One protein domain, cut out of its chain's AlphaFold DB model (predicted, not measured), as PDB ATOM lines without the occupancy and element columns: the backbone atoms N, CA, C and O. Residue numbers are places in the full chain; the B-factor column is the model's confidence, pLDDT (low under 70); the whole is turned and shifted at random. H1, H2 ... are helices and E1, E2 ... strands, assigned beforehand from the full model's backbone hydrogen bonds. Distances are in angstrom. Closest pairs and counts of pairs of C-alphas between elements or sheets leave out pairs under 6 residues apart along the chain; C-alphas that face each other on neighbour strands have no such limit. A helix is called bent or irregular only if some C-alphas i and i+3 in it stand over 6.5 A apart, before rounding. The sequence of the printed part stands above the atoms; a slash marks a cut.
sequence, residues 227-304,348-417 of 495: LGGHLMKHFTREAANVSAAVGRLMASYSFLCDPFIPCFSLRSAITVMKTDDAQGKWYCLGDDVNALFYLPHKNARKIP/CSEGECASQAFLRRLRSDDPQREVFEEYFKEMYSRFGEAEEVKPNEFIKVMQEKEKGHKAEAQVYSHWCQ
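AT A GLANCE: This is residues 227 to 304 and 348 to 417 of the 495 residues of an uncharacterized protein of Eimeria acervulina (UniProt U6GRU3). Look first for a small three-stranded sheet, E1, E3 and E2, with the short helix H2 over it; two long helices reach away from this place, H1 running in toward the sheet and H5 starting beside it and running off. H3 and H4, which run opposite ways, lie off to one side of the sheet, and residues 227 to 240 of H1 stick out as a free arm. The printed part has 148 residues, with five named helices and three named strands in the order H1 E1 H2 E2 E3 H3 H4 H5; the sheet runs E1 E3 E2, antiparallel, and the class is mostly helix. The whole is only just compact, close to loose, with a radius of gyration of the C-alphas of 17.1 A and spans of 56 by 40 by 27 A.

IN THESE COORDINATES: Find C-alpha 261 at (-19.279, -13.139, 12.969), where E1, residues 261 to 263, begins. E3 is residues 292 to 295, 10.0 A long, and E2 is residues 281 to 284, 10.4 A long. H2 is residues 266 to 273. H1, residues 227 to 251, starts at C-alpha 227 (-7.481, 20.775, -3.891) and is 36.0 A long. H3 is residues 354 to 361, and H4, residues 369 to 384, is 22.7 A long. H5, residues 391 to 417, is 39.0 A long and ends at C-alpha 417 (-25.636, 14.498, 14.117); it is irregular, with C-alphas 392 and 395 7.3 A apart.

HOW THE PARTS SIT: Start at the inner strand E3: N 261 and O 294 of E1 and E3 are 2.8 A apart, and N 283 and O 293 join the hairpin of E2 and E3 at 2.8 A, both within hydrogen-bond range. E1, H2 and E2 make a split strand-helix-strand unit, two strands running the same way with E3 between them, and its crossover is right-handed. H2 lies over E1 and E3 at a height over the sheet of 9.0 A, along the strands, at 13 degrees to E1 on the local plane. H5 only grazes the sheet, with residues 391 to 402. With residues 395 to 402 alone it touches H2 at a steep tilt of 64 degrees; their closest C-alphas, of Leu 266 and Met 398, are 6.3 A apart. H1 and H5 are near each other, with 7 pairs of C-alphas within 10 A. H1 and H4 are close but not clearly touching; their closest C-alphas, of Met 250 and Tyr 375, are 7.2 A apart. H3 and H4, a helical hairpin, only just touch, with 3 pairs of C-alphas within 8 A, the closest those of Ser 355 and Phe 376 at 7.3 A. In H1, H2, H3 and H4 every O i to N i+4 pair is within hydrogen-bond range; in H5, 21 of 23 are.

THE WHOLE: The C-alphas of Leu 227 and Asn 392, the two farthest apart, are 57.7 A from each other. Residues 305 to 347 are not printed, and C-alphas 304 and 348 stand 11.0 A apart across that cut. Of the links that are printed whole, none is long. Mean pLDDT of the printed part is 91.9, and residue 417 is under 70.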
ATOM      1  N   LEU A 227      -7.608  22.235  -3.974       85.25
ATOM      2  CA  LEU A 227      -7.481  20.775  -3.891       85.25
ATOM      3  C   LEU A 227      -6.885  20.300  -2.564       85.25
ATOM      4  O   LEU A 227      -7.439  19.399  -1.936       85.25
ATOM      5  N   GLY A 228      -5.794  20.921  -2.108       85.12
ATOM      6  CA  GLY A 228      -5.129  20.528  -0.864       85.12
ATOM      7  C   GLY A 228      -6.048  20.657   0.356       85.12
ATOM      8  O   GLY A 228      -6.187  19.715   1.138       85.12
ATOM      9  N   GLY A 229      -6.734  21.796   0.482       86.50
ATOM     10  CA  GLY A 229      -7.683  22.042   1.570       86.50
ATOM     11  C   GLY A 229      -8.916  21.140   1.489       86.50
ATOM     12  O   GLY A 229      -9.359  20.606   2.509       86.50
ATOM     13  N   HIS A 230      -9.449  20.925   0.284       88.12
ATOM     14  CA  HIS A 230     -10.597  20.052   0.054       88.12
ATOM     15  C   HIS A 230     -10.293  18.592   0.422       88.12
ATOM     16  O   HIS A 230     -11.041  17.982   1.187       88.12
ATOM     17  N   LEU A 231      -9.177  18.041  -0.069       89.50
ATOM     18  CA  LEU A 231      -8.767  16.666   0.230       89.50
ATOM     19  C   LEU A 231      -8.469  16.472   1.718       89.50
ATOM     20  O   LEU A 231      -8.902  15.478   2.296       89.50
ATOM     21  N   MET A 232      -7.808  17.437   2.365       88.94
ATOM     22  CA  MET A 232      -7.549  17.374   3.806       88.94
ATOM     23  C   MET A 232      -8.852  17.300   4.613       88.94
ATOM     24  O   MET A 232      -8.988  16.448   5.495       88.94
ATOM     25  N   LYS A 233      -9.842  18.146   4.289       88.88
ATOM     26  CA  LYS A 233     -11.171  18.102   4.921       88.88
ATOM     27  C   LYS A 233     -11.863  16.763   4.673       88.88
ATOM     28  O   LYS A 233     -12.425  16.187   5.603       88.88
ATOM     29  N   HIS A 234     -11.797  16.258   3.441       88.75
ATOM     30  CA  HIS A 234     -12.400  14.982   3.070       88.75
ATOM     31  C   HIS A 234     -11.801  13.813   3.865       88.75
ATOM     32  O   HIS A 234     -12.545  13.108   4.546       88.75
ATOM     33  N   PHE A 235     -10.472  13.662   3.871       91.06
ATOM     34  CA  PHE A 235      -9.800  12.584   4.603       91.06
ATOM     35  C   PHE A 235      -9.964  12.699   6.112       91.06
ATOM     36  O   PHE A 235     -10.160  11.686   6.776       91.06
ATOM     37  N   THR A 236      -9.935  13.912   6.666       90.56
ATOM     38  CA  THR A 236     -10.161  14.113   8.106       90.56
ATOM     39  C   THR A 236     -11.566  13.658   8.498       90.56
ATOM     40  O   THR A 236     -11.735  12.951   9.491       90.56
ATOM     41  N   ARG A 237     -12.577  14.006   7.690       88.88
ATOM     42  CA  ARG A 237     -13.960  13.570   7.909       88.88
ATOM     43  C   ARG A 237     -14.110  12.059   7.756       88.88
ATOM     44  O   ARG A 237     -14.767  11.428   8.576       88.88
ATOM     45  N   GLU A 238     -13.507  11.472   6.727       90.81
ATOM     46  CA  GLU A 238     -13.559  10.027   6.502       90.81
ATOM     47  C   GLU A 238     -12.870   9.255   7.635       90.81
ATOM     48  O   GLU A 238     -13.461   8.330   8.192       90.81
ATOM     49  N   ALA A 239     -11.688   9.695   8.072       91.19
ATOM     50  CA  ALA A 239     -10.982   9.121   9.214       91.19
ATOM     51  C   ALA A 239     -11.791   9.235  10.517       91.19
ATOM     52  O   ALA A 239     -11.846   8.273  11.289       91.19
ATOM     53  N   ALA A 240     -12.461  10.367  10.756       87.75
ATOM     54  CA  ALA A 240     -13.338  10.548  11.912       87.75
ATOM     55  C   ALA A 240     -14.547   9.598  11.866       87.75
ATOM     56  O   ALA A 240     -14.842   8.934  12.862       87.75
ATOM     57  N   ASN A 241     -15.194   9.464  10.704       88.94
ATOM     58  CA  ASN A 241     -16.317   8.545  10.503       88.94
ATOM     59  C   ASN A 241     -15.904   7.082  10.731       88.94
ATOM     60  O   ASN A 241     -16.615   6.336  11.407       88.94
ATOM     61  N   VAL A 242     -14.746   6.674  10.200       92.25
ATOM     62  CA  VAL A 242     -14.194   5.327  10.410       92.25
ATOM     63  C   VAL A 242     -13.859   5.110  11.883       92.25
ATOM     64  O   VAL A 242     -14.248   4.090  12.444       92.25
ATOM     65  N   SER A 243     -13.218   6.077  12.544       89.94
ATOM     66  CA  SER A 243     -12.872   5.988  13.970       89.94
ATOM     67  C   SER A 243     -14.113   5.856  14.856       89.94
ATOM     68  O   SER A 243     -14.137   5.035  15.772       89.94
ATOM     69  N   ALA A 244     -15.176   6.610  14.560       88.31
ATOM     70  CA  ALA A 244     -16.450   6.509  15.266       88.31
ATOM     71  C   ALA A 244     -17.118   5.138  15.055       88.31
ATOM     72  O   ALA A 244     -17.583   4.514  16.012       88.31
ATOM     73  N   ALA A 245     -17.103   4.624  13.819       91.25
ATOM     74  CA  ALA A 245     -17.614   3.293  13.510       91.25
ATOM     75  C   ALA A 245     -16.821   2.187  14.228       91.25
ATOM     76  O   ALA A 245     -17.426   1.270  14.783       91.25
ATOM     77  N   VAL A 246     -15.489   2.295  14.264       93.94
ATOM     78  CA  VAL A 246     -14.602   1.378  14.994       93.94
ATOM     79  C   VAL A 246     -14.893   1.430  16.491       93.94
ATOM     80  O   VAL A 246     -15.147   0.383  17.079       93.94
ATOM     81  N   GLY A 247     -14.975   2.619  17.093       90.75
ATOM     82  CA  GLY A 247     -15.312   2.774  18.512       90.75
ATOM     83  C   GLY A 247     -16.660   2.141  18.877       90.75
ATOM     84  O   GLY A 247     -16.764   1.427  19.874       90.75
ATOM     85  N   ARG A 248     -17.680   2.312  18.025       90.62
ATOM     86  CA  ARG A 248     -18.995   1.667  18.196       90.62
ATOM     87  C   ARG A 248     -18.911   0.138  18.136       90.62
ATOM     88  O   ARG A 248     -19.581  -0.553  18.902       90.62
ATOM     89  N   LEU A 249     -18.108  -0.407  17.223       94.12
ATOM     90  CA  LEU A 249     -17.914  -1.854  17.101       94.12
ATOM     91  C   LEU A 249     -17.083  -2.423  18.259       94.12
ATOM     92  O   LEU A 249     -17.380  -3.518  18.729       94.12
ATOM     93  N   MET A 250     -16.090  -1.684  18.758       93.88
ATOM     94  CA  MET A 250     -15.296  -2.077  19.926       93.88
ATOM     95  C   MET A 250     -16.166  -2.185  21.182       93.88
ATOM     96  O   MET A 250     -16.059  -3.172  21.902       93.88
ATOM     97  N   ALA A 251     -17.100  -1.250  21.393       89.94
ATOM     98  CA  ALA A 251     -18.014  -1.279  22.540       89.94
ATOM     99  C   ALA A 251     -18.867  -2.562  22.623       89.94
ATOM    100  O   ALA A 251     -19.268  -2.972  23.705       89.94
ATOM    101  N   SER A 252     -19.121  -3.214  21.485       92.00
ATOM    102  CA  SER A 252     -19.881  -4.468  21.391       92.00
ATOM    103  C   SER A 252     -19.000  -5.681  21.078       92.00
ATOM    104  O   SER A 252     -19.510  -6.697  20.609       92.00
ATOM    105  N   TYR A 253     -17.678  -5.577  21.261       95.38
ATOM    106  CA  TYR A 253     -16.688  -6.612  20.917       95.38
ATOM    107  C   TYR A 253     -16.806  -7.162  19.486       95.38
ATOM    108  O   TYR A 253     -16.413  -8.286  19.190       95.38
ATOM    109  N   SER A 254     -17.351  -6.349  18.585       95.44
ATOM    110  CA  SER A 254     -17.629  -6.709  17.196       95.44
ATOM    111  C   SER A 254     -16.546  -6.212  16.231       95.44
ATOM    112  O   SER A 254     -16.578  -6.547  15.047       95.44
ATOM    113  N   PHE A 255     -15.578  -5.423  16.709       96.44
ATOM    114  CA  PHE A 255     -14.441  -4.971  15.913       96.44
ATOM    115  C   PHE A 255     -13.405  -6.098  15.761       96.44
ATOM    116  O   PHE A 255     -12.773  -6.504  16.727       96.44
ATOM    117  N   LEU A 256     -13.223  -6.597  14.531       95.44
ATOM    118  CA  LEU A 256     -12.228  -7.624  14.176       95.44
ATOM    119  C   LEU A 256     -12.262  -8.888  15.065       95.44
ATOM    120  O   LEU A 256     -11.223  -9.386  15.495       95.44
ATOM    121  N   CYS A 257     -13.455  -9.439  15.300       94.12
ATOM    122  CA  CYS A 257     -13.668 -10.642  16.114       94.12
ATOM    123  C   CYS A 257     -13.531 -11.978  15.341       94.12
ATOM    124  O   CYS A 257     -14.079 -12.996  15.757       94.12
ATOM    125  N   ASP A 258     -12.776 -12.018  14.239       92.31
ATOM    126  CA  ASP A 258     -12.610 -13.233  13.426       92.31
ATOM    127  C   ASP A 258     -11.957 -14.389  14.221       92.31
ATOM    128  O   ASP A 258     -10.974 -14.170  14.934       92.31
ATOM    129  N   PRO A 259     -12.435 -15.645  14.083       93.31
ATOM    130  CA  PRO A 259     -13.368 -16.150  13.067       93.31
ATOM    131  C   PRO A 259     -14.857 -16.038  13.437       93.31
ATOM    132  O   PRO A 259     -15.689 -16.666  12.779       93.31
ATOM    133  N   PHE A 260     -15.201 -15.325  14.509       95.50
ATOM    134  CA  PHE A 260     -16.591 -15.088  14.877       95.50
ATOM    135  C   PHE A 260     -17.209 -13.996  13.999       95.50
ATOM    136  O   PHE A 260     -16.537 -13.066  13.568       95.50
ATOM    137  N   ILE A 261     -18.514 -14.104  13.757       95.88
ATOM    138  CA  ILE A 261     -19.279 -13.139  12.969       95.88
ATOM    139  C   ILE A 261     -20.360 -12.525  13.871       95.88
ATOM    140  O   ILE A 261     -21.262 -13.251  14.306       95.88
ATOM    141  N   PRO A 262     -20.303 -11.211  14.159       96.50
ATOM    142  CA  PRO A 262     -21.271 -10.555  15.026       96.50
ATOM    143  C   PRO A 262     -22.607 -10.374  14.297       96.50
ATOM    144  O   PRO A 262     -22.660  -9.942  13.144       96.50
ATOM    145  N   CYS A 263     -23.704 -10.698  14.976       96.12
ATOM    146  CA  CYS A 263     -25.063 -10.596  14.464       96.12
ATOM    147  C   CYS A 263     -25.934  -9.786  15.428       96.12
ATOM    148  O   CYS A 263     -26.132 -10.164  16.582       96.12
ATOM    149  N   PHE A 264     -26.506  -8.697  14.914       93.81
ATOM    150  CA  PHE A 264     -27.339  -7.760  15.678       93.81
ATOM    151  C   PHE A 264     -28.840  -7.903  15.392       93.81
ATOM    152  O   PHE A 264     -29.664  -7.221  15.992       93.81
ATOM    153  N   SER A 265     -29.216  -8.748  14.430       93.75
ATOM    154  CA  SER A 265     -30.614  -8.972  14.043       93.75
ATOM    155  C   SER A 265     -30.852 -10.395  13.557       93.75
ATOM    156  O   SER A 265     -29.939 -11.058  13.047       93.75
ATOM    157  N   LEU A 266     -32.107 -10.844  13.609       92.50
ATOM    158  CA  LEU A 266     -32.479 -12.163  13.091       92.50
ATOM    159  C   LEU A 266     -32.155 -12.312  11.591       92.50
ATOM    160  O   LEU A 266     -31.696 -13.364  11.148       92.50
ATOM    161  N   ARG A 267     -32.320 -11.239  10.804       91.12
ATOM    162  CA  ARG A 267     -31.989 -11.229   9.368       91.12
ATOM    163  C   ARG A 267     -30.492 -11.425   9.124       91.12
ATOM    164  O   ARG A 267     -30.122 -12.193   8.231       91.12
ATOM    165  N   SER A 268     -29.642 -10.753   9.907       92.12
ATOM    166  CA  SER A 268     -28.189 -10.950   9.825       92.12
ATOM    167  C   SER A 268     -27.811 -12.387  10.176       92.12
ATOM    168  O   SER A 268     -27.084 -13.020   9.416       92.12
ATOM    169  N   ALA A 269     -28.419 -12.951  11.222       93.12
ATOM    170  CA  ALA A 269     -28.139 -14.314  11.644       93.12
ATOM    171  C   ALA A 269     -28.514 -15.362  10.586       93.12
ATOM    172  O   ALA A 269     -27.694 -16.208  10.244       93.12
ATOM    173  N   ILE A 270     -29.703 -15.253   9.982       91.81
ATOM    174  CA  ILE A 270     -30.123 -16.139   8.882       91.81
ATOM    175  C   ILE A 270     -29.164 -16.036   7.689       91.81
ATOM    176  O   ILE A 270     -28.898 -17.027   7.014       91.81
ATOM    177  N   THR A 271     -28.652 -14.839   7.403       92.12
ATOM    178  CA  THR A 271     -27.730 -14.621   6.280       92.12
ATOM    179  C   THR A 271     -26.371 -15.259   6.547       92.12
ATOM    180  O   THR A 271     -25.818 -15.907   5.664       92.12
ATOM    181  N   VAL A 272     -25.861 -15.125   7.769       93.12
ATOM    182  CA  VAL A 272     -24.578 -15.700   8.178       93.12
ATOM    183  C   VAL A 272     -24.644 -17.228   8.249       93.12
ATOM    184  O   VAL A 272     -23.723 -17.887   7.780       93.12
ATOM    185  N   MET A 273     -25.754 -17.815   8.705       92.38
ATOM    186  CA  MET A 273     -25.934 -19.277   8.715       92.38
ATOM    187  C   MET A 273     -25.882 -19.908   7.316       92.38
ATOM    188  O   MET A 273     -25.548 -21.079   7.186       92.38
ATOM    189  N   LYS A 274     -26.166 -19.153   6.246       92.00
ATOM    190  CA  LYS A 274     -26.026 -19.651   4.863       92.00
ATOM    191  C   LYS A 274     -24.571 -19.833   4.427       92.00
ATOM    192  O   LYS A 274     -24.336 -20.384   3.359       92.00
ATOM    193  N   THR A 275     -23.599 -19.327   5.187       89.94
ATOM    194  CA  THR A 275     -22.178 -19.420   4.809       89.94
ATOM    195  C   THR A 275     -21.612 -20.831   4.956       89.94
ATOM    196  O   THR A 275     -20.686 -21.184   4.232       89.94
ATOM    197  N   ASP A 276     -22.179 -21.635   5.853       93.38
ATOM    198  CA  ASP A 276     -21.749 -22.998   6.161       93.38
ATOM    199  C   ASP A 276     -22.937 -23.954   6.359       93.38
ATOM    200  O   ASP A 276     -22.836 -24.927   7.104       93.38
ATOM    201  N   ASP A 277     -24.074 -23.659   5.720       92.06
ATOM    202  CA  ASP A 277     -25.310 -24.450   5.789       92.06
ATOM    203  C   ASP A 277     -25.773 -24.751   7.229       92.06
ATOM    204  O   ASP A 277     -26.221 -25.854   7.544       92.06
ATOM    205  N   ALA A 278     -25.669 -23.747   8.108       90.19
ATOM    206  CA  ALA A 278     -26.060 -23.793   9.517       90.19
ATOM    207  C   ALA A 278     -25.312 -24.840  10.366       90.19
ATOM    208  O   ALA A 278     -25.827 -25.286  11.392       90.19
ATOM    209  N   GLN A 279     -24.100 -25.231   9.960       92.69
ATOM    210  CA  GLN A 279     -23.265 -26.188  10.702       92.69
ATOM    211  C   GLN A 279     -22.507 -25.562  11.885       92.69
ATOM    212  O   GLN A 279     -21.941 -26.286  12.707       92.69
ATOM    213  N   GLY A 280     -22.447 -24.234  11.951       93.44
ATOM    214  CA  GLY A 280     -21.748 -23.485  12.985       93.44
ATOM    215  C   GLY A 280     -22.498 -23.405  14.314       93.44
ATOM    216  O   GLY A 280     -23.557 -23.998  14.521       93.44
ATOM    217  N   LYS A 281     -21.910 -22.657  15.249       95.50
ATOM    218  CA  LYS A 281     -22.395 -22.509  16.630       95.50
ATOM    219  C   LYS A 281     -22.623 -21.048  16.994       95.50
ATOM    220  O   LYS A 281     -21.954 -20.169  16.456       95.50
ATOM    221  N   TRP A 282     -23.522 -20.805  17.939       96.19
ATOM    222  CA  TRP A 282     -23.843 -19.472  18.447       96.19
ATOM    223  C   TRP A 282     -23.268 -19.260  19.840       96.19
ATOM    224  O   TRP A 282     -23.399 -20.132  20.692       96.19
ATOM    225  N   TYR A 283     -22.684 -18.089  20.071       96.88
ATOM    226  CA  TYR A 283     -22.091 -17.698  21.344       96.88
ATOM    227  C   TYR A 283     -22.648 -16.359  21.830       96.88
ATOM    228  O   TYR A 283     -22.928 -15.457  21.031       96.88
ATOM    229  N   CYS A 284     -22.788 -16.240  23.147       95.06
ATOM    230  CA  CYS A 284     -23.178 -15.028  23.856       95.06
ATOM    231  C   CYS A 284     -22.041 -14.589  24.788       95.06
ATOM    232  O   CYS A 284     -21.420 -15.422  25.446       95.06
ATOM    233  N   LEU A 285     -21.782 -13.281  24.851       92.31
ATOM    234  CA  LEU A 285     -20.765 -12.687  25.731       92.31
ATOM    235  C   LEU A 285     -21.352 -12.115  27.031       92.31
ATOM    236  O   LEU A 285     -20.652 -11.381  27.722       92.31
ATOM    237  N   GLY A 286     -22.610 -12.426  27.351       89.12
ATOM    238  CA  GLY A 286     -23.326 -11.891  28.513       89.12
ATOM    239  C   GLY A 286     -24.390 -10.854  28.152       89.12
ATOM    240  O   GLY A 286     -24.671 -10.589  26.979       89.12
ATOM    241  N   ASP A 287     -25.030 -10.286  29.173       86.44
ATOM    242  CA  ASP A 287     -26.161  -9.360  29.020       86.44
ATOM    243  C   ASP A 287     -25.745  -7.956  28.563       86.44
ATOM    244  O   ASP A 287     -26.524  -7.277  27.898       86.44
ATOM    245  N   ASP A 288     -24.506  -7.561  28.843       88.31
ATOM    246  CA  ASP A 288     -23.908  -6.265  28.509       88.31
ATOM    247  C   ASP A 288     -23.611  -6.079  27.013       88.31
ATOM    248  O   ASP A 288     -23.533  -4.948  26.541       88.31
ATOM    249  N   VAL A 289     -23.486  -7.164  26.243       92.44
ATOM    250  CA  VAL A 289     -23.213  -7.098  24.799       92.44
ATOM    251  C   VAL A 289     -24.489  -7.328  23.998       92.44
ATOM    252  O   VAL A 289     -25.047  -8.423  24.021       92.44
ATOM    253  N   ASN A 290     -24.936  -6.337  23.223       93.19
ATOM    254  CA  ASN A 290     -26.162  -6.404  22.410       93.19
ATOM    255  C   ASN A 290     -25.994  -7.114  21.045       93.19
ATOM    256  O   ASN A 290     -26.614  -6.741  20.051       93.19
ATOM    257  N   ALA A 291     -25.166  -8.163  20.995       94.94
ATOM    258  CA  ALA A 291     -24.912  -8.978  19.805       94.94
ATOM    259  C   ALA A 291     -24.759 -10.463  20.164       94.94
ATOM    260  O   ALA A 291     -24.303 -10.792  21.259       94.94
ATOM    261  N   LEU A 292     -25.095 -11.357  19.227       96.19
ATOM    262  CA  LEU A 292     -24.655 -12.756  19.271       96.19
ATOM    263  C   LEU A 292     -23.566 -13.006  18.235       96.19
ATOM    264  O   LEU A 292     -23.557 -12.398  17.166       96.19
ATOM    265  N   PHE A 293     -22.684 -13.952  18.531       97.31
ATOM    266  CA  PHE A 293     -21.534 -14.271  17.698       97.31
ATOM    267  C   PHE A 293     -21.698 -15.653  17.083       97.31
ATOM    268  O   PHE A 293     -21.855 -16.648  17.792       97.31
ATOM    269  N   TYR A 294     -21.654 -15.722  15.758       96.88
ATOM    270  CA  TYR A 294     -21.662 -16.987  15.039       96.88
ATOM    271  C   TYR A 294     -20.238 -17.467  14.804       96.88
ATOM    272  O   TYR A 294     -19.413 -16.712  14.300       96.88
ATOM    273  N   LEU A 295     -19.957 -18.725  15.120       96.31
ATOM    274  CA  LEU A 295     -18.703 -19.386  14.797       96.31
ATOM    275  C   LEU A 295     -18.947 -20.407  13.677       96.31
ATOM    276  O   LEU A 295     -19.455 -21.498  13.967       96.31
ATOM    277  N   PRO A 296     -18.557 -20.104  12.426       95.56
ATOM    278  CA  PRO A 296     -18.731 -21.027  11.314       95.56
ATOM    279  C   PRO A 296     -17.942 -22.327  11.494       95.56
ATOM    280  O   PRO A 296     -16.926 -22.386  12.211       95.56
ATOM    281  N   HIS A 297     -18.348 -23.368  10.769       94.00
ATOM    282  CA  HIS A 297     -17.554 -24.583  10.620       94.00
ATOM    283  C   HIS A 297     -16.153 -24.263  10.063       94.00
ATOM    284  O   HIS A 297     -15.977 -23.351   9.257       94.00
ATOM    285  N   LYS A 298     -15.127 -25.022  10.478       90.19
ATOM    286  CA  LYS A 298     -13.703 -24.719  10.213       90.19
ATOM    287  C   LYS A 298     -13.391 -24.446   8.734       90.19
ATOM    288  O   LYS A 298     -12.598 -23.559   8.439       90.19
ATOM    289  N   ASN A 299     -14.045 -25.165   7.824       87.75
ATOM    290  CA  ASN A 299     -13.829 -25.042   6.378       87.75
ATOM    291  C   ASN A 299     -14.373 -23.726   5.786       87.75
ATOM    292  O   ASN A 299     -13.905 -23.300   4.736       87.75
ATOM    293  N   ALA A 300     -15.327 -23.078   6.457       89.06
ATOM    294  CA  ALA A 300     -15.961 -21.837   6.014       89.06
ATOM    295  C   ALA A 300     -15.332 -20.575   6.639       89.06
ATOM    296  O   ALA A 300     -15.795 -19.468   6.391       89.06
ATOM    297  N   ARG A 301     -14.254 -20.714   7.426       90.06
ATOM    298  CA  ARG A 301     -13.578 -19.595   8.116       90.06
ATOM    299  C   ARG A 301     -12.571 -18.836   7.242       90.06
ATOM    300  O   ARG A 301     -11.760 -18.079   7.768       90.06
ATOM    301  N   LYS A 302     -12.555 -19.060   5.921       86.56
ATOM    302  CA  LYS A 302     -11.631 -18.358   5.015       86.56
ATOM    303  C   LYS A 302     -12.089 -16.909   4.837       86.56
ATOM    304  O   LYS A 302     -13.255 -16.656   4.544       86.56
ATOM    305  N   ILE A 303     -11.151 -15.976   4.970       87.62
ATOM    306  CA  ILE A 303     -11.405 -14.549   4.752       87.62
ATOM    307  C   ILE A 303     -11.766 -14.326   3.269       87.62
ATOM    308  O   ILE A 303     -11.044 -14.812   2.391       87.62
ATOM    309  N   PRO A 304     -12.870 -13.621   2.962       90.69
ATOM    310  CA  PRO A 304     -13.256 -13.313   1.587       90.69
ATOM    311  C   PRO A 304     -12.267 -12.349   0.914       90.69
ATOM    312  O   PRO A 304     -11.573 -11.578   1.577       90.69
ATOM    313  N   CYS A 348      -4.333 -11.375   6.109       92.81
ATOM    314  CA  CYS A 348      -3.747 -12.278   7.104       92.81
ATOM    315  C   CYS A 348      -2.770 -13.282   6.482       92.81
ATOM    316  O   CYS A 348      -2.997 -13.793   5.381       92.81
ATOM    317  N   SER A 349      -1.723 -13.600   7.237       89.88
ATOM    318  CA  SER A 349      -0.795 -14.703   6.967       89.88
ATOM    319  C   SER A 349      -1.422 -16.058   7.327       89.88
ATOM    320  O   SER A 349      -2.475 -16.127   7.963       89.88
ATOM    321  N   GLU A 350      -0.781 -17.165   6.947       88.19
ATOM    322  CA  GLU A 350      -1.238 -18.502   7.346       88.19
ATOM    323  C   GLU A 350      -1.244 -18.662   8.876       88.19
ATOM    324  O   GLU A 350      -0.229 -18.460   9.539       88.19
ATOM    325  N   GLY A 351      -2.400 -19.015   9.446       87.25
ATOM    326  CA  GLY A 351      -2.573 -19.167  10.896       87.25
ATOM    327  C   GLY A 351      -2.715 -17.857  11.684       87.25
ATOM    328  O   GLY A 351      -2.901 -17.916  12.896       87.25
ATOM    329  N   GLU A 352      -2.670 -16.698  11.020       93.25
ATOM    330  CA  GLU A 352      -2.870 -15.373  11.623       93.25
ATOM    331  C   GLU A 352      -4.362 -14.988  11.584       93.25
ATOM    332  O   GLU A 352      -5.031 -15.155  10.561       93.25
ATOM    333  N   CYS A 353      -4.903 -14.457  12.686       91.44
ATOM    334  CA  CYS A 353      -6.261 -13.895  12.705       91.44
ATOM    335  C   CYS A 353      -6.272 -12.391  12.373       91.44
ATOM    336  O   CYS A 353      -5.244 -11.712  12.404       91.44
ATOM    337  N   ALA A 354      -7.453 -11.845  12.073       93.19
ATOM    338  CA  ALA A 354      -7.617 -10.448  11.670       93.19
ATOM    339  C   ALA A 354      -7.128  -9.432  12.714       93.19
ATOM    340  O   ALA A 354      -6.497  -8.436  12.360       93.19
ATOM    341  N   SER A 355      -7.375  -9.695  13.998       94.81
ATOM    342  CA  SER A 355      -6.916  -8.851  15.102       94.81
ATOM    343  C   SER A 355      -5.386  -8.829  15.224       94.81
ATOM    344  O   SER A 355      -4.799  -7.770  15.439       94.81
ATOM    345  N   GLN A 356      -4.716  -9.969  15.016       94.81
ATOM    346  CA  GLN A 356      -3.250 -10.042  14.964       94.81
ATOM    347  C   GLN A 356      -2.689  -9.288  13.755       94.81
ATOM    348  O   GLN A 356      -1.768  -8.486  13.911       94.81
ATOM    349  N   ALA A 357      -3.285  -9.476  12.572       95.31
ATOM    350  CA  ALA A 357      -2.881  -8.769  11.359       95.31
ATOM    351  C   ALA A 357      -3.046  -7.246  11.497       95.31
ATOM    352  O   ALA A 357      -2.187  -6.486  11.041       95.31
ATOM    353  N   PHE A 358      -4.114  -6.799  12.166       96.12
ATOM    354  CA  PHE A 358      -4.324  -5.397  12.506       96.12
ATOM    355  C   PHE A 358      -3.237  -4.878  13.450       96.12
ATOM    356  O   PHE A 358      -2.567  -3.917  13.099       96.12
ATOM    357  N   LEU A 359      -2.986  -5.533  14.589       95.25
ATOM    358  CA  LEU A 359      -1.958  -5.102  15.550       95.25
ATOM    359  C   LEU A 359      -0.535  -5.119  14.970       95.25
ATOM    360  O   LEU A 359       0.297  -4.289  15.340       95.25
ATOM    361  N   ARG A 360      -0.254  -6.037  14.036       94.62
ATOM    362  CA  ARG A 360       1.019  -6.096  13.305       94.62
ATOM    363  C   ARG A 360       1.201  -4.912  12.358       94.62
ATOM    364  O   ARG A 360       2.319  -4.427  12.210       94.62
ATOM    365  N   ARG A 361       0.129  -4.482  11.686       94.75
ATOM    366  CA  ARG A 361       0.144  -3.347  10.746       94.75
ATOM    367  C   ARG A 361      -0.123  -2.002  11.417       94.75
ATOM    368  O   ARG A 361       0.149  -0.968  10.816       94.75
ATOM    369  N   LEU A 362      -0.642  -2.010  12.641       95.00
ATOM    370  CA  LEU A 362      -0.850  -0.814  13.435       95.00
ATOM    371  C   LEU A 362       0.501  -0.177  13.743       95.00
ATOM    372  O   LEU A 362       1.433  -0.825  14.232       95.00
ATOM    373  N   ARG A 363       0.590   1.115  13.452       93.88
ATOM    374  CA  ARG A 363       1.814   1.886  13.598       93.88
ATOM    375  C   ARG A 363       2.263   1.927  15.068       93.88
ATOM    376  O   ARG A 363       1.451   1.927  15.991       93.88
ATOM    377  N   SER A 364       3.575   1.899  15.303       91.12
ATOM    378  CA  SER A 364       4.141   1.895  16.663       91.12
ATOM    379  C   SER A 364       3.987   3.240  17.372       91.12
ATOM    380  O   SER A 364       3.756   3.260  18.572       91.12
ATOM    381  N   ASP A 365       4.060   4.343  16.630       92.44
ATOM    382  CA  ASP A 365       3.812   5.719  17.080       92.44
ATOM    383  C   ASP A 365       2.345   6.154  16.889       92.44
ATOM    384  O   ASP A 365       2.044   7.342  16.758       92.44
ATOM    385  N   ASP A 366       1.405   5.209  16.796       92.88
ATOM    386  CA  ASP A 366      -0.019   5.547  16.821       92.88
ATOM    387  C   ASP A 366      -0.474   5.860  18.262       92.88
ATOM    388  O   ASP A 366      -0.292   5.020  19.147       92.88
ATOM    389  N   PRO A 367      -1.082   7.032  18.530       91.75
ATOM    390  CA  PRO A 367      -1.519   7.401  19.877       91.75
ATOM    391  C   PRO A 367      -2.648   6.513  20.424       91.75
ATOM    392  O   PRO A 367      -2.865   6.484  21.631       91.75
ATOM    393  N   GLN A 368      -3.382   5.797  19.567       91.31
ATOM    394  CA  GLN A 368      -4.462   4.891  19.962       91.31
ATOM    395  C   GLN A 368      -3.989   3.442  20.132       91.31
ATOM    396  O   GLN A 368      -4.801   2.569  20.440       91.31
ATOM    397  N   ARG A 369      -2.690   3.158  19.963       93.00
ATOM    398  CA  ARG A 369      -2.153   1.794  20.042       93.00
ATOM    399  C   ARG A 369      -2.496   1.088  21.349       93.00
ATOM    400  O   ARG A 369      -2.995  -0.033  21.308       93.00
ATOM    401  N   GLU A 370      -2.284   1.755  22.481       94.19
ATOM    402  CA  GLU A 370      -2.586   1.201  23.807       94.19
ATOM    403  C   GLU A 370      -4.076   0.856  23.944       94.19
ATOM    404  O   GLU A 370      -4.418  -0.212  24.443       94.19
ATOM    405  N   VAL A 371      -4.962   1.700  23.404       94.25
ATOM    406  CA  VAL A 371      -6.418   1.475  23.418       94.25
ATOM    407  C   VAL A 371      -6.784   0.205  22.646       94.25
ATOM    408  O   VAL A 371      -7.603  -0.589  23.107       94.25
ATOM    409  N   PHE A 372      -6.171  -0.016  21.480       96.31
ATOM    410  CA  PHE A 372      -6.398  -1.234  20.703       96.31
ATOM    411  C   PHE A 372      -5.821  -2.477  21.388       96.31
ATOM    412  O   PHE A 372      -6.471  -3.522  21.392       96.31
ATOM    413  N   GLU A 373      -4.628  -2.391  21.977       95.38
ATOM    414  CA  GLU A 373      -4.007  -3.510  22.696       95.38
ATOM    415  C   GLU A 373      -4.827  -3.918  23.933       95.38
ATOM    416  O   GLU A 373      -5.068  -5.112  24.139       95.38
ATOM    417  N   GLU A 374      -5.325  -2.949  24.710       95.62
ATOM    418  CA  GLU A 374      -6.240  -3.189  25.832       95.62
ATOM    419  C   GLU A 374      -7.557  -3.815  25.360       95.62
ATOM    420  O   GLU A 374      -7.979  -4.838  25.906       95.62
ATOM    421  N   TYR A 375      -8.155  -3.271  24.294       96.81
ATOM    422  CA  TYR A 375      -9.377  -3.810  23.702       96.81
ATOM    423  C   TYR A 375      -9.224  -5.272  23.277       96.81
ATOM    424  O   TYR A 375     -10.039  -6.112  23.656       96.81
ATOM    425  N   PHE A 376      -8.180  -5.611  22.512       97.19
ATOM    426  CA  PHE A 376      -7.993  -6.989  22.059       97.19
ATOM    427  C   PHE A 376      -7.687  -7.933  23.220       97.19
ATOM    428  O   PHE A 376      -8.148  -9.073  23.205       97.19
ATOM    429  N   LYS A 377      -6.968  -7.473  24.250       96.38
ATOM    430  CA  LYS A 377      -6.727  -8.258  25.466       96.38
ATOM    431  C   LYS A 377      -8.033  -8.595  26.186       96.38
ATOM    432  O   LYS A 377      -8.232  -9.751  26.560       96.38
ATOM    433  N   GLU A 378      -8.919  -7.616  26.357       95.50
ATOM    434  CA  GLU A 378     -10.236  -7.829  26.963       95.50
ATOM    435  C   GLU A 378     -11.120  -8.717  26.081       95.50
ATOM    436  O   GLU A 378     -11.681  -9.701  26.564       95.50
ATOM    437  N   MET A 379     -11.157  -8.449  24.773       95.69
ATOM    438  CA  MET A 379     -11.887  -9.250  23.795       95.69
ATOM    439  C   MET A 379     -11.473 -10.726  23.868       95.69
ATOM    440  O   MET A 379     -12.329 -11.592  24.012       95.69
ATOM    441  N   TYR A 380     -10.173 -11.040  23.842       95.75
ATOM    442  CA  TYR A 380      -9.712 -12.429  23.933       95.75
ATOM    443  C   TYR A 380     -10.133 -13.114  25.237       95.75
ATOM    444  O   TYR A 380     -10.494 -14.290  25.207       95.75
ATOM    445  N   SER A 381     -10.134 -12.391  26.362       95.12
ATOM    446  CA  SER A 381     -10.616 -12.921  27.642       95.12
ATOM    447  C   SER A 381     -12.112 -13.237  27.582       95.12
ATOM    448  O   SER A 381     -12.521 -14.349  27.906       95.12
ATOM    449  N   ARG A 382     -12.925 -12.291  27.098       94.50
ATOM    450  CA  ARG A 382     -14.387 -12.428  27.011       94.50
ATOM    451  C   ARG A 382     -14.806 -13.550  26.066       94.50
ATOM    452  O   ARG A 382     -15.683 -14.335  26.405       94.50
ATOM    453  N   PHE A 383     -14.156 -13.673  24.910       95.25
ATOM    454  CA  PHE A 383     -14.421 -14.774  23.980       95.25
ATOM    455  C   PHE A 383     -13.954 -16.137  24.514       95.25
ATOM    456  O   PHE A 383     -14.516 -17.157  24.121       95.25
ATOM    457  N   GLY A 384     -12.969 -16.175  25.420       93.50
ATOM    458  CA  GLY A 384     -12.576 -17.394  26.134       93.50
ATOM    459  C   GLY A 384     -13.630 -17.886  27.134       93.50
ATOM    460  O   GLY A 384     -13.711 -19.086  27.389       93.50
ATOM    461  N   GLU A 385     -14.455 -16.975  27.651       93.62
ATOM    462  CA  GLU A 385     -15.536 -17.230  28.615       93.62
ATOM    463  C   GLU A 385     -16.933 -17.257  27.961       93.62
ATOM    464  O   GLU A 385     -17.941 -17.367  28.653       93.62
ATOM    465  N   ALA A 386     -17.012 -17.153  26.630       94.62
ATOM    466  CA  ALA A 386     -18.274 -17.056  25.904       94.62
ATOM    467  C   ALA A 386     -19.139 -18.319  26.051       94.62
ATOM    468  O   ALA A 386     -18.679 -19.441  25.820       94.62
ATOM    469  N   GLU A 387     -20.427 -18.137  26.343       94.62
ATOM    470  CA  GLU A 387     -21.367 -19.244  26.526       94.62
ATOM    471  C   GLU A 387     -22.041 -19.635  25.204       94.62
ATOM    472  O   GLU A 387     -22.507 -18.780  24.445       94.62
ATOM    473  N   GLU A 388     -22.122 -20.939  24.922       96.38
ATOM    474  CA  GLU A 388     -22.818 -21.459  23.739       96.38
ATOM    475  C   GLU A 388     -24.343 -21.338  23.912       96.38
ATOM    476  O   GLU A 388     -24.931 -21.885  24.849       96.38
ATOM    477  N   VAL A 389     -25.003 -20.655  22.974       93.56
ATOM    478  CA  VAL A 389     -26.457 -20.456  22.978       93.56
ATOM    479  C   VAL A 389     -27.146 -21.689  22.407       93.56
ATOM    480  O   VAL A 389     -26.900 -22.101  21.271       93.56
ATOM    481  N   LYS A 390     -28.070 -22.266  23.178       93.25
ATOM    482  CA  LYS A 390     -28.822 -23.450  22.751       93.25
ATOM    483  C   LYS A 390     -29.804 -23.108  21.618       93.25
ATOM    484  O   LYS A 390     -30.453 -22.060  21.674       93.25
ATOM    485  N   PRO A 391     -30.036 -24.020  20.652       88.62
ATOM    486  CA  PRO A 391     -30.950 -23.779  19.528       88.62
ATOM    487  C   PRO A 391     -32.370 -23.361  19.937       88.62
ATOM    488  O   PRO A 391     -32.999 -22.550  19.264       88.62
ATOM    489  N   ASN A 392     -32.865 -23.878  21.066       90.44
ATOM    490  CA  ASN A 392     -34.216 -23.601  21.559       90.44
ATOM    491  C   ASN A 392     -34.371 -22.182  22.133       90.44
ATOM    492  O   ASN A 392     -35.481 -21.659  22.189       90.44
ATOM    493  N   GLU A 393     -33.272 -21.563  22.565       91.50
ATOM    494  CA  GLU A 393     -33.254 -20.232  23.188       91.50
ATOM    495  C   GLU A 393     -32.831 -19.143  22.193       91.50
ATOM    496  O   GLU A 393     -33.156 -17.971  22.383       91.50
ATOM    497  N   PHE A 394     -32.186 -19.539  21.093       92.62
ATOM    498  CA  PHE A 394     -31.625 -18.654  20.075       92.62
ATOM    499  C   PHE A 394     -32.576 -17.539  19.622       92.62
ATOM    500  O   PHE A 394     -32.208 -16.368  19.665       92.62
ATOM    501  N   ILE A 395     -33.808 -17.871  19.215       93.50
ATOM    502  CA  ILE A 395     -34.755 -16.871  18.687       93.50
ATOM    503  C   ILE A 395     -35.096 -15.826  19.755       93.50
ATOM    504  O   ILE A 395     -35.148 -14.635  19.451       93.50
ATOM    505  N   LYS A 396     -35.307 -16.266  21.000       93.44
ATOM    506  CA  LYS A 396     -35.658 -15.382  22.113       93.44
ATOM    507  C   LYS A 396     -34.503 -14.431  22.426       93.44
ATOM    508  O   LYS A 396     -34.707 -13.220  22.440       93.44
ATOM    509  N   VAL A 397     -33.296 -14.975  22.586       92.81
ATOM    510  CA  VAL A 397     -32.095 -14.185  22.891       92.81
ATOM    511  C   VAL A 397     -31.790 -13.206  21.753       92.81
ATOM    512  O   VAL A 397     -31.556 -12.028  22.004       92.81
ATOM    513  N   MET A 398     -31.885 -13.633  20.489       93.88
ATOM    514  CA  MET A 398     -31.682 -12.738  19.341       93.88
ATOM    515  C   MET A 398     -32.670 -11.572  19.306       93.88
ATOM    516  O   MET A 398     -32.277 -10.455  18.983       93.88
ATOM    517  N   GLN A 399     -33.945 -11.803  19.632       93.94
ATOM    518  CA  GLN A 399     -34.949 -10.735  19.673       93.94
ATOM    519  C   GLN A 399     -34.689  -9.730  20.801       93.94
ATOM    520  O   GLN A 399     -34.932  -8.538  20.619       93.94
ATOM    521  N   GLU A 400     -34.213 -10.193  21.957       93.19
ATOM    522  CA  GLU A 400     -33.825  -9.326  23.076       93.19
ATOM    523  C   GLU A 400     -32.611  -8.462  22.700       93.19
ATOM    524  O   GLU A 400     -32.669  -7.237  22.827       93.19
ATOM    525  N   LYS A 401     -31.569  -9.071  22.123       92.88
ATOM    526  CA  LYS A 401     -30.360  -8.369  21.661       92.88
ATOM    527  C   LYS A 401     -30.651  -7.373  20.534       92.88
ATOM    528  O   LYS A 401     -30.159  -6.249  20.570       92.88
ATOM    529  N   GLU A 402     -31.520  -7.723  19.585       94.50
ATOM    530  CA  GLU A 402     -31.928  -6.823  18.497       94.50
ATOM    531  C   GLU A 402     -32.660  -5.573  19.017       94.50
ATOM    532  O   GLU A 402     -32.461  -4.475  18.491       94.50
ATOM    533  N   LYS A 403     -33.491  -5.707  20.061       93.06
ATOM    534  CA  LYS A 403     -34.153  -4.556  20.700       93.06
ATOM    535  C   LYS A 403     -33.142  -3.633  21.378       93.06
ATOM    536  O   LYS A 403     -33.227  -2.422  21.180       93.06
ATOM    537  N   GLY A 404     -32.190  -4.196  22.125       90.88
ATOM    538  CA  GLY A 404     -31.104  -3.431  22.747       90.88
ATOM    539  C   GLY A 404     -30.269  -2.684  21.707       90.88
ATOM    540  O   GLY A 404     -30.104  -1.470  21.792       90.88
ATOM    541  N   HIS A 405     -29.859  -3.379  20.643       92.31
ATOM    542  CA  HIS A 405     -29.084  -2.786  19.558       92.31
ATOM    543  C   HIS A 405     -29.815  -1.644  18.839       92.31
ATOM    544  O   HIS A 405     -29.208  -0.627  18.508       92.31
ATOM    545  N   LYS A 406     -31.125  -1.782  18.593       91.81
ATOM    546  CA  LYS A 406     -31.933  -0.717  17.975       91.81
ATOM    547  C   LYS A 406     -31.952   0.552  18.826       91.81
ATOM    548  O   LYS A 406     -31.827   1.638  18.266       91.81
ATOM    549  N   ALA A 407     -32.058   0.416  20.147       88.62
ATOM    550  CA  ALA A 407     -31.996   1.556  21.059       88.62
ATOM    551  C   ALA A 407     -30.611   2.229  21.029       88.62
ATOM    552  O   ALA A 407     -30.520   3.447  20.893       88.62
ATOM    553  N   GLU A 408     -29.525   1.451  21.061       88.31
ATOM    554  CA  GLU A 408     -28.156   1.982  20.945       88.31
ATOM    555  C   GLU A 408     -27.909   2.688  19.605       88.31
ATOM    556  O   GLU A 408     -27.298   3.757  19.561       88.31
ATOM    557  N   ALA A 409     -28.396   2.114  18.503       88.25
ATOM    558  CA  ALA A 409     -28.238   2.678  17.167       88.25
ATOM    559  C   ALA A 409     -28.961   4.027  17.018       88.25
ATOM    560  O   ALA A 409     -28.428   4.933  16.376       88.25
ATOM    561  N   GLN A 410     -30.136   4.181  17.637       85.25
ATOM    562  CA  GLN A 410     -30.853   5.459  17.688       85.25
ATOM    563  C   GLN A 410     -30.037   6.521  18.435       85.25
ATOM    564  O   GLN A 410     -29.801   7.605  17.901       85.25
ATOM    565  N   VAL A 411     -29.516   6.190  19.623       84.38
ATOM    566  CA  VAL A 411     -28.659   7.102  20.404       84.38
ATOM    567  C   VAL A 411     -27.397   7.488  19.625       84.38
ATOM    568  O   VAL A 411     -27.020   8.659  19.591       84.38
ATOM    569  N   TYR A 412     -26.765   6.529  18.946       85.31
ATOM    570  CA  TYR A 412     -25.584   6.787  18.121       85.31
ATOM    571  C   TYR A 412     -25.877   7.718  16.937       85.31
ATOM    572  O   TYR A 412     -25.065   8.591  16.634       85.31
ATOM    573  N   SER A 413     -27.038   7.572  16.288       81.88
ATOM    574  CA  SER A 413     -27.463   8.471  15.208       81.88
ATOM    575  C   SER A 413     -27.568   9.916  15.698       81.88
ATOM    576  O   SER A 413     -27.030  10.819  15.056       81.88
ATOM    577  N   HIS A 414     -28.181  10.131  16.866       76.94
ATOM    578  CA  HIS A 414     -28.253  11.457  17.482       76.94
ATOM    579  C   HIS A 414     -26.869  12.004  17.840       76.94
ATOM    580  O   HIS A 414     -26.589  13.176  17.600       76.94
ATOM    581  N   TRP A 415     -25.972  11.161  18.357       79.25
ATOM    582  CA  TRP A 415     -24.599  11.570  18.648       79.25
ATOM    583  C   TRP A 415     -23.818  11.974  17.387       79.25
ATOM    584  O   TRP A 415     -23.101  12.973  17.414       79.25
ATOM    585  N   CYS A 416     -23.966  11.248  16.273       75.25
ATOM    586  CA  CYS A 416     -23.302  11.580  15.004       75.25
ATOM    587  C   CYS A 416     -23.764  12.933  14.449       75.25
ATOM    588  O   CYS A 416     -22.942  13.734  14.015       75.25
ATOM    589  N   GLN A 417     -25.071  13.199  14.497       69.69
ATOM    590  CA  GLN A 417     -25.636  14.498  14.117       69.69
ATOM    591  C   GLN A 417     -25.114  15.605  15.049       69.69
ATOM    592  O   GLN A 417     -24.629  16.637  14.610       69.69
TER     593      GLN A 417